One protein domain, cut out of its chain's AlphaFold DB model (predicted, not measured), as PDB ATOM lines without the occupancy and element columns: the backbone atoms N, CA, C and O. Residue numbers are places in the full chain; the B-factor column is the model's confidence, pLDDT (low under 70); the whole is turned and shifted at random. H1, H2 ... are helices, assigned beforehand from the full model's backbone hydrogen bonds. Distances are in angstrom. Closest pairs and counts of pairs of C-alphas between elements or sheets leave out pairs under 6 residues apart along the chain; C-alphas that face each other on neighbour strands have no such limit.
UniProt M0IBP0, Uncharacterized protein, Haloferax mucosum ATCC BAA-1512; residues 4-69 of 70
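What this domain is: This is residues 4 to 69 of the 70 residues of an uncharacterized protein of Haloferax mucosum ATCC BAA-1512 (UniProt M0IBP0). H2 and H3 make a long helical hairpin with the short H1 near its open end; residues 62 to 69, of which 62 to 67 belong to H3, stick out beyond. The printed part has 66 residues, all helix in class, ordered H1, H2, H3. It is loose, with a radius of gyration of the C-alphas of 15.2 A, and spans 54 by 17 by 15 A.

How they stand to each other: H1, residues 4 to 8, only just touches residues 54 to 58 of H3, residues 39 to 67, with 3 pairs of C-alphas within 8 A; the closest, Ile 6 and Gly 58, are 7.1 A apart. H1 is close to but not clearly touching H2, residues 10 to 34; their closest C-alphas, Ile 6 and Phe 12, are 6.5 A apart. H2 and H3 touch as a hairpin, opposite ways at a shallow tilt of 25 degrees; their closest C-alphas, Ala 23 and Ser 42, are 6.1 A apart. Every O i to N i+4 pair is within hydrogen-bond range in H1 and H2, and 23 of 25 in H3.

Where its parts are: H1 begins at C-alpha 4 (-18.577, -46.206, -27.704). H2 is 35.5 A long. H3, 41.7 A, ends at C-alpha 67 (-0.310, -49.205, -13.859).

The domain as a whole: The printed part has no cut; both links are tight. Mean pLDDT of the printed part is 74.1, under 70 at residues 4 to 8, 12, 37 and 68 to 69.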
ATOM      1  N   ARG A   4     -17.434 -46.257 -28.621       64.50
ATOM      2  CA  ARG A   4     -18.577 -46.206 -27.704       64.50
ATOM      3  C   ARG A   4     -18.146 -46.188 -26.232       64.50
ATOM      4  O   ARG A   4     -18.713 -45.428 -25.460       64.50
ATOM      5  N   ALA A   5     -17.148 -46.983 -25.845       67.56
ATOM      6  CA  ALA A   5     -16.650 -46.998 -24.470       67.56
ATOM      7  C   ALA A   5     -15.998 -45.662 -24.082       67.56
ATOM      8  O   ALA A   5     -16.234 -45.182 -22.983       67.56
ATOM      9  N   ILE A   6     -15.261 -45.032 -25.006       64.94
ATOM     10  CA  ILE A   6     -14.646 -43.713 -24.787       64.94
ATOM     11  C   ILE A   6     -15.729 -42.645 -24.608       64.94
ATOM     12  O   ILE A   6     -15.670 -41.866 -23.670       64.94
ATOM     13  N   VAL A   7     -16.764 -42.642 -25.453       61.84
ATOM     14  CA  VAL A   7     -17.831 -41.624 -25.384       61.84
ATOM     15  C   VAL A   7     -18.688 -41.764 -24.114       61.84
ATOM     16  O   VAL A   7     -19.289 -40.796 -23.653       61.84
ATOM     17  N   THR A   8     -18.730 -42.961 -23.526       65.88
ATOM     18  CA  THR A   8     -19.475 -43.244 -22.285       65.88
ATOM     19  C   THR A   8     -18.622 -43.016 -21.026       65.88
ATOM     20  O   THR A   8     -19.144 -43.041 -19.912       65.88
ATOM     21  N   ASP A   9     -17.320 -42.774 -21.190       73.38
ATOM     22  CA  ASP A   9     -16.373 -42.560 -20.101       73.38
ATOM     23  C   ASP A   9     -16.639 -41.217 -19.396       73.38
ATOM     24  O   ASP A   9     -16.828 -40.178 -20.038       73.38
ATOM     25  N   LYS A  10     -16.663 -41.218 -18.056       75.56
ATOM     26  CA  LYS A  10     -16.881 -39.994 -17.270       75.56
ATOM     27  C   LYS A  10     -15.781 -38.963 -17.522       75.56
ATOM     28  O   LYS A  10     -16.103 -37.782 -17.629       75.56
ATOM     29  N   ALA A  11     -14.524 -39.387 -17.653       70.12
ATOM     30  CA  ALA A  11     -13.400 -38.501 -17.932       70.12
ATOM     31  C   ALA A  11     -13.549 -37.852 -19.310       70.12
ATOM     32  O   ALA A  11     -13.399 -36.637 -19.428       70.12
ATOM     33  N   PHE A  12     -13.956 -38.622 -20.326       69.31
ATOM     34  CA  PHE A  12     -14.296 -38.068 -21.640       69.31
ATOM     35  C   PHE A  12     -15.433 -37.056 -21.549       69.31
ATOM     36  O   PHE A  12     -15.345 -35.967 -22.111       69.31
ATOM     37  N   ARG A  13     -16.481 -37.371 -20.787       74.25
ATOM     38  CA  ARG A  13     -17.634 -36.487 -20.608       74.25
ATOM     39  C   ARG A  13     -17.249 -35.170 -19.930       74.25
ATOM     40  O   ARG A  13     -17.699 -34.120 -20.378       74.25
ATOM     41  N   TYR A  14     -16.389 -35.203 -18.909       75.88
ATOM     42  CA  TYR A  14     -15.847 -33.996 -18.278       75.88
ATOM     43  C   TYR A  14     -14.953 -33.198 -19.227       75.88
ATOM     44  O   TYR A  14     -15.070 -31.975 -19.276       75.88
ATOM     45  N   LEU A  15     -14.111 -33.867 -20.017       73.94
ATOM     46  CA  LEU A  15     -13.264 -33.217 -21.019       73.94
ATOM     47  C   LEU A  15     -14.099 -32.509 -22.088       73.94
ATOM     48  O   LEU A  15     -13.850 -31.345 -22.389       73.94
ATOM     49  N   VAL A  16     -15.134 -33.175 -22.604       73.19
ATOM     50  CA  VAL A  16     -16.069 -32.589 -23.573       73.19
ATOM     51  C   VAL A  16     -16.865 -31.444 -22.950       73.19
ATOM     52  O   VAL A  16     -17.008 -30.410 -23.592       73.19
ATOM     53  N   LEU A  17     -17.346 -31.573 -21.709       77.25
ATOM     54  CA  LEU A  17     -18.059 -30.492 -21.013       77.25
ATOM     55  C   LEU A  17     -17.166 -29.274 -20.768       77.25
ATOM     56  O   LEU A  17     -17.602 -28.145 -20.975       77.25
ATOM     57  N   THR A  18     -15.914 -29.497 -20.373       77.19
ATOM     58  CA  THR A  18     -14.939 -28.422 -20.156       77.19
ATOM     59  C   THR A  18     -14.589 -27.760 -21.486       77.19
ATOM     60  O   THR A  18     -14.609 -26.537 -21.594       77.19
ATOM     61  N   GLY A  19     -14.373 -28.562 -22.529       73.44
ATOM     62  CA  GLY A  19     -14.164 -28.100 -23.897       73.44
ATOM     63  C   GLY A  19     -15.327 -27.273 -24.446       73.44
ATOM     64  O   GLY A  19     -15.117 -26.190 -24.992       73.44
ATOM     65  N   ALA A  20     -16.558 -27.747 -24.249       74.69
ATOM     66  CA  ALA A  20     -17.775 -27.030 -24.611       74.69
ATOM     67  C   ALA A  20     -17.907 -25.720 -23.823       74.69
ATOM     68  O   ALA A  20     -18.210 -24.685 -24.410       74.69
ATOM     69  N   GLY A  21     -17.624 -25.739 -22.518       81.44
ATOM     70  CA  GLY A  21     -17.640 -24.547 -21.670       81.44
ATOM     71  C   GLY A  21     -16.645 -23.484 -22.134       81.44
ATOM     72  O   GLY A  21     -17.005 -22.315 -22.241       81.44
ATOM     73  N   VAL A  22     -15.422 -23.888 -22.492       78.44
ATOM     74  CA  VAL A  22     -14.403 -22.981 -23.046       78.44
ATOM     75  C   VAL A  22     -14.837 -22.420 -24.401       78.44
ATOM     76  O   VAL A  22     -14.671 -21.227 -24.641       78.44
ATOM     77  N   ALA A  23     -15.431 -23.240 -25.271       71.31
ATOM     78  CA  ALA A  23     -15.947 -22.773 -26.557       71.31
ATOM     79  C   ALA A  23     -17.067 -21.733 -26.373       71.31
ATOM     80  O   ALA A  23     -17.023 -20.675 -26.997       71.31
ATOM     81  N   VAL A  24     -18.021 -21.982 -25.469       77.19
ATOM     82  CA  VAL A  24     -19.090 -21.025 -25.134       77.19
ATOM     83  C   VAL A  24     -18.509 -19.737 -24.550       77.19
ATOM     84  O   VAL A  24     -18.905 -18.651 -24.967       77.19
ATOM     85  N   ALA A  25     -17.542 -19.835 -23.637       78.19
ATOM     86  CA  ALA A  25     -16.878 -18.667 -23.065       78.19
ATOM     87  C   ALA A  25     -16.174 -17.834 -24.145       78.19
ATOM     88  O   ALA A  25     -16.337 -16.615 -24.178       78.19
ATOM     89  N   ASN A  26     -15.456 -18.472 -25.073       74.50
ATOM     90  CA  ASN A  26     -14.825 -17.778 -26.197       74.50
ATOM     91  C   ASN A  26     -15.851 -17.097 -27.100       74.50
ATOM     92  O   ASN A  26     -15.649 -15.954 -27.503       74.50
ATOM     93  N   LEU A  27     -16.967 -17.763 -27.382       72.25
ATOM     94  CA  LEU A  27     -18.034 -17.245 -28.232       72.25
ATOM     95  C   LEU A  27     -18.688 -16.004 -27.596       72.25
ATOM     96  O   LEU A  27     -18.813 -14.968 -28.252       72.25
ATOM     97  N   VAL A  28     -18.987 -16.056 -26.293       79.00
ATOM     98  CA  VAL A  28     -19.475 -14.904 -25.510       79.00
ATOM     99  C   VAL A  28     -18.443 -13.777 -25.480       79.00
ATOM    100  O   VAL A  28     -18.787 -12.621 -25.710       79.00
ATOM    101  N   THR A  29     -17.171 -14.096 -25.244       79.38
ATOM    102  CA  THR A  29     -16.099 -13.090 -25.177       79.38
ATOM    103  C   THR A  29     -15.912 -12.395 -26.526       79.38
ATOM    104  O   THR A  29     -15.763 -11.178 -26.581       79.38
ATOM    105  N   THR A  30     -15.974 -13.151 -27.621       73.00
ATOM    106  CA  THR A  30     -15.847 -12.627 -28.990       73.00
ATOM    107  C   THR A  30     -17.034 -11.738 -29.343       73.00
ATOM    108  O   THR A  30     -16.841 -10.647 -29.877       73.00
ATOM    109  N   TYR A  31     -18.247 -12.147 -28.962       73.50
ATOM    110  CA  TYR A  31     -19.445 -11.330 -29.120       73.50
ATOM    111  C   TYR A  31     -19.355 -10.011 -28.342       73.50
ATOM    112  O   TYR A  31     -19.593  -8.950 -28.913       73.50
ATOM    113  N   LEU A  32     -18.943 -10.056 -27.071       79.62
ATOM    114  CA  LEU A  32     -18.777  -8.857 -26.241       79.62
ATOM    115  C   LEU A  32     -17.707  -7.907 -26.793       79.62
ATOM    116  O   LEU A  32     -17.844  -6.693 -26.671       79.62
ATOM    117  N   LYS A  33     -16.638  -8.453 -27.383       77.56
ATOM    118  CA  LYS A  33     -15.490  -7.665 -27.841       77.56
ATOM    119  C   LYS A  33     -15.684  -7.078 -29.241       77.56
ATOM    120  O   LYS A  33     -15.256  -5.954 -29.485       77.56
ATOM    121  N   ASN A  34     -16.329  -7.821 -30.140       78.06
ATOM    122  CA  ASN A  34     -16.407  -7.481 -31.564       78.06
ATOM    123  C   ASN A  34     -17.841  -7.193 -32.049       78.06
ATOM    124  O   ASN A  34     -18.023  -6.814 -33.204       78.06
ATOM    125  N   GLY A  35     -18.869  -7.413 -31.219       73.00
ATOM    126  CA  GLY A  35     -20.283  -7.289 -31.608       73.00
ATOM    127  C   GLY A  35     -20.749  -8.331 -32.634       73.00
ATOM    128  O   GLY A  35     -21.873  -8.260 -33.125       73.00
ATOM    129  N   GLN A  36     -19.892  -9.297 -32.970       71.94
ATOM    130  CA  GLN A  36     -20.122 -10.326 -33.978       71.94
ATOM    131  C   GLN A  36     -19.871 -11.707 -33.383       71.94
ATOM    132  O   GLN A  36     -18.961 -11.902 -32.576       71.94
ATOM    133  N   VAL A  37     -20.690 -12.672 -33.793       67.81
ATOM    134  CA  VAL A  37     -20.535 -14.070 -33.399       67.81
ATOM    135  C   VAL A  37     -19.738 -14.798 -34.477       67.81
ATOM    136  O   VAL A  37     -20.253 -15.040 -35.567       67.81
ATOM    137  N   ASP A  38     -18.497 -15.176 -34.170       71.00
ATOM    138  CA  ASP A  38     -17.706 -16.052 -35.039       71.00
ATOM    139  C   ASP A  38     -18.089 -17.522 -34.809       71.00
ATOM    140  O   ASP A  38     -17.482 -18.266 -34.028       71.00
ATOM    141  N   VAL A  39     -19.166 -17.928 -35.483       71.19
ATOM    142  CA  VAL A  39     -19.690 -19.299 -35.434       71.19
ATOM    143  C   VAL A  39     -18.695 -20.281 -36.058       71.19
ATOM    144  O   VAL A  39     -18.514 -21.378 -35.535       71.19
ATOM    145  N   ALA A  40     -18.017 -19.892 -37.141       74.62
ATOM    146  CA  ALA A  40     -17.073 -20.759 -37.841       74.62
ATOM    147  C   ALA A  40     -15.844 -21.056 -36.972       74.62
ATOM    148  O   ALA A  40     -15.496 -22.225 -36.784       74.62
ATOM    149  N   GLY A  41     -15.247 -20.025 -36.367       74.06
ATOM    150  CA  GLY A  41     -14.146 -20.177 -35.416       74.06
ATOM    151  C   GLY A  41     -14.534 -21.039 -34.214       74.06
ATOM    152  O   GLY A  41     -13.786 -21.936 -33.821       74.06
ATOM    153  N   SER A  42     -15.750 -20.858 -33.696       71.19
ATOM    154  CA  SER A  42     -16.266 -21.653 -32.574       71.19
ATOM    155  C   SER A  42     -16.440 -23.138 -32.928       71.19
ATOM    156  O   SER A  42     -16.076 -24.010 -32.135       71.19
ATOM    157  N   VAL A  43     -16.945 -23.447 -34.128       76.38
ATOM    158  CA  VAL A  43     -17.093 -24.830 -34.620       76.38
ATOM    159  C   VAL A  43     -15.733 -25.489 -34.848       76.38
ATOM    160  O   VAL A  43     -15.537 -26.646 -34.461       76.38
ATOM    161  N   ILE A  44     -14.773 -24.765 -35.430       80.75
ATOM    162  CA  ILE A  44     -13.402 -25.259 -35.629       80.75
ATOM    163  C   ILE A  44     -12.750 -25.548 -34.275       80.75
ATOM    164  O   ILE A  44     -12.201 -26.632 -34.079       80.75
ATOM    165  N   GLN A  45     -12.869 -24.630 -33.313       72.44
ATOM    166  CA  GLN A  45     -12.335 -24.814 -31.966       72.44
ATOM    167  C   GLN A  45     -12.945 -26.042 -31.282       72.44
ATOM    168  O   GLN A  45     -12.210 -26.872 -30.745       72.44
ATOM    169  N   PHE A  46     -14.268 -26.203 -31.343       75.25
ATOM    170  CA  PHE A  46     -14.939 -27.372 -30.776       75.25
ATOM    171  C   PHE A  46     -14.468 -28.681 -31.430       75.25
ATOM    172  O   PHE A  46     -14.202 -29.665 -30.739       75.25
ATOM    173  N   THR A  47     -14.290 -28.674 -32.753       80.00
ATOM    174  CA  THR A  47     -13.781 -29.826 -33.511       80.00
ATOM    175  C   THR A  47     -12.364 -30.196 -33.078       80.00
ATOM    176  O   THR A  47     -12.100 -31.361 -32.785       80.00
ATOM    177  N   ILE A  48     -11.462 -29.215 -32.969       79.69
ATOM    178  CA  ILE A  48     -10.076 -29.430 -32.521       79.69
ATOM    179  C   ILE A  48     -10.054 -30.017 -31.108       79.69
ATOM    180  O   ILE A  48      -9.351 -30.997 -30.858       79.69
ATOM    181  N   VAL A  49     -10.855 -29.466 -30.195       79.44
ATOM    182  CA  VAL A  49     -10.955 -29.976 -28.822       79.44
ATOM    183  C   VAL A  49     -11.436 -31.425 -28.812       79.44
ATOM    184  O   VAL A  49     -10.843 -32.249 -28.119       79.44
ATOM    185  N   GLY A  50     -12.450 -31.769 -29.610       75.69
ATOM    186  CA  GLY A  50     -12.917 -33.148 -29.748       75.69
ATOM    187  C   GLY A  50     -11.827 -34.094 -30.265       75.69
ATOM    188  O   GLY A  50     -11.609 -35.159 -29.687       75.69
ATOM    189  N   VAL A  51     -11.099 -33.681 -31.306       81.81
ATOM    190  CA  VAL A  51     -10.003 -34.463 -31.905       81.81
ATOM    191  C   VAL A  51      -8.848 -34.681 -30.928       81.81
ATOM    192  O   VAL A  51      -8.243 -35.745 -30.966       81.81
ATOM    193  N   ILE A  52      -8.554 -33.726 -30.040       79.56
ATOM    194  CA  ILE A  52      -7.507 -33.870 -29.015       79.56
ATOM    195  C   ILE A  52      -8.010 -34.680 -27.811       79.56
ATOM    196  O   ILE A  52      -7.279 -35.513 -27.278       79.56
ATOM    197  N   ALA A  53      -9.261 -34.489 -27.391       73.25
ATOM    198  CA  ALA A  53      -9.823 -35.154 -26.216       73.25
ATOM    199  C   ALA A  53      -9.909 -36.680 -26.384       73.25
ATOM    200  O   ALA A  53      -9.608 -37.419 -25.447       73.25
ATOM    201  N   VAL A  54     -10.282 -37.163 -27.575       74.62
ATOM    202  CA  VAL A  54     -10.396 -38.604 -27.873       74.62
ATOM    203  C   VAL A  54      -9.082 -39.374 -27.628       74.62
ATOM    204  O   VAL A  54      -9.102 -40.320 -26.834       74.62
ATOM    205  N   PRO A  55      -7.939 -39.019 -28.248       77.00
ATOM    206  CA  PRO A  55      -6.671 -39.701 -28.013       77.00
ATOM    207  C   PRO A  55      -6.135 -39.461 -26.602       77.00
ATOM    208  O   PRO A  55      -5.538 -40.379 -26.046       77.00
ATOM    209  N   LEU A  56      -6.380 -38.296 -25.988       76.88
ATOM    210  CA  LEU A  56      -5.935 -38.020 -24.617       76.88
ATOM    211  C   LEU A  56      -6.589 -38.973 -23.608       76.88
ATOM    212  O   LEU A  56      -5.903 -39.562 -22.774       76.88
ATOM    213  N   VAL A  57      -7.905 -39.180 -23.721       72.56
ATOM    214  CA  VAL A  57      -8.639 -40.140 -22.880       72.56
ATOM    215  C   VAL A  57      -8.236 -41.573 -23.203       72.56
ATOM    216  O   VAL A  57      -8.088 -42.388 -22.293       72.56
ATOM    217  N   GLY A  58      -8.034 -41.891 -24.484       75.31
ATOM    218  CA  GLY A  58      -7.531 -43.200 -24.899       75.31
ATOM    219  C   GLY A  58      -6.161 -43.517 -24.292       75.31
ATOM    220  O   GLY A  58      -5.950 -44.628 -23.809       75.31
ATOM    221  N   TYR A  59      -5.261 -42.534 -24.272       75.00
ATOM    222  CA  TYR A  59      -3.931 -42.642 -23.680       75.00
ATOM    223  C   TYR A  59      -3.988 -42.791 -22.158       75.00
ATOM    224  O   TYR A  59      -3.361 -43.696 -21.614       75.00
ATOM    225  N   TRP A  60      -4.791 -41.973 -21.472       75.88
ATOM    226  CA  TRP A  60      -4.970 -42.073 -20.019       75.88
ATOM    227  C   TRP A  60      -5.490 -43.450 -19.601       75.88
ATOM    228  O   TRP A  60      -4.888 -44.106 -18.760       75.88
ATOM    229  N   ASN A  61      -6.534 -43.946 -20.269       70.62
ATOM    230  CA  ASN A  61      -7.087 -45.282 -20.021       70.62
ATOM    231  C   ASN A  61      -6.124 -46.432 -20.369       70.62
ATOM    232  O   ASN A  61      -6.311 -47.564 -19.910       70.62
ATOM    233  N   PHE A  62      -5.151 -46.192 -21.249       77.06
ATOM    234  CA  PHE A  62      -4.087 -47.151 -21.538       77.06
ATOM    235  C   PHE A  62      -3.037 -47.159 -20.426       77.06
ATOM    236  O   PHE A  62      -2.628 -48.235 -19.996       77.06
ATOM    237  N   MET A  63      -2.638 -45.980 -19.942       77.06
ATOM    238  CA  MET A  63      -1.687 -45.834 -18.838       77.06
ATOM    239  C   MET A  63      -2.244 -46.385 -17.524       77.06
ATOM    240  O   MET A  63      -1.532 -47.107 -16.838       77.06
ATOM    241  N   ASP A  64      -3.518 -46.135 -17.222       73.94
ATOM    242  CA  ASP A  64      -4.180 -46.630 -16.006       73.94
ATOM    243  C   ASP A  64      -4.200 -48.169 -15.971       73.94
ATOM    244  O   ASP A  64      -3.738 -48.810 -15.032       73.94
ATOM    245  N   ARG A  65      -4.565 -48.792 -17.101       70.81
ATOM    246  CA  ARG A  65      -4.504 -50.254 -17.274       70.81
ATOM    247  C   ARG A  65      -3.102 -50.840 -17.253       70.81
ATOM    248  O   ARG A  65      -2.959 -52.049 -17.076       70.81
ATOM    249  N   ARG A  66      -2.087 -50.034 -17.553       73.62
ATOM    250  CA  ARG A  66      -0.691 -50.453 -17.465       73.62
ATOM    251  C   ARG A  66      -0.219 -50.398 -16.014       73.62
ATOM    252  O   ARG A  66       0.439 -51.336 -15.591       73.62
ATOM    253  N   ALA A  67      -0.618 -49.366 -15.275       71.19
ATOM    254  CA  ALA A  67      -0.310 -49.205 -13.859       71.19
ATOM    255  C   ALA A  67      -0.961 -50.286 -12.976       71.19
ATOM    256  O   ALA A  67      -0.344 -50.716 -12.018       71.19
ATOM    257  N   GLU A  68      -2.160 -50.778 -13.311       69.25
ATOM    258  CA  GLU A  68      -2.800 -51.895 -12.582       69.25
ATOM    259  C   GLU A  68      -2.170 -53.277 -12.853       69.25
ATOM    260  O   GLU A  68      -2.505 -54.253 -12.179       69.25
ATOM    261  N   ARG A  69      -1.331 -53.403 -13.889       62.25
ATOM    262  CA  ARG A  69      -0.684 -54.674 -14.269       62.25
ATOM    263  C   ARG A  69       0.747 -54.815 -13.756       62.25
ATOM    264  O   ARG A  69       1.305 -55.902 -13.897       62.25
TER     265      ARG A  69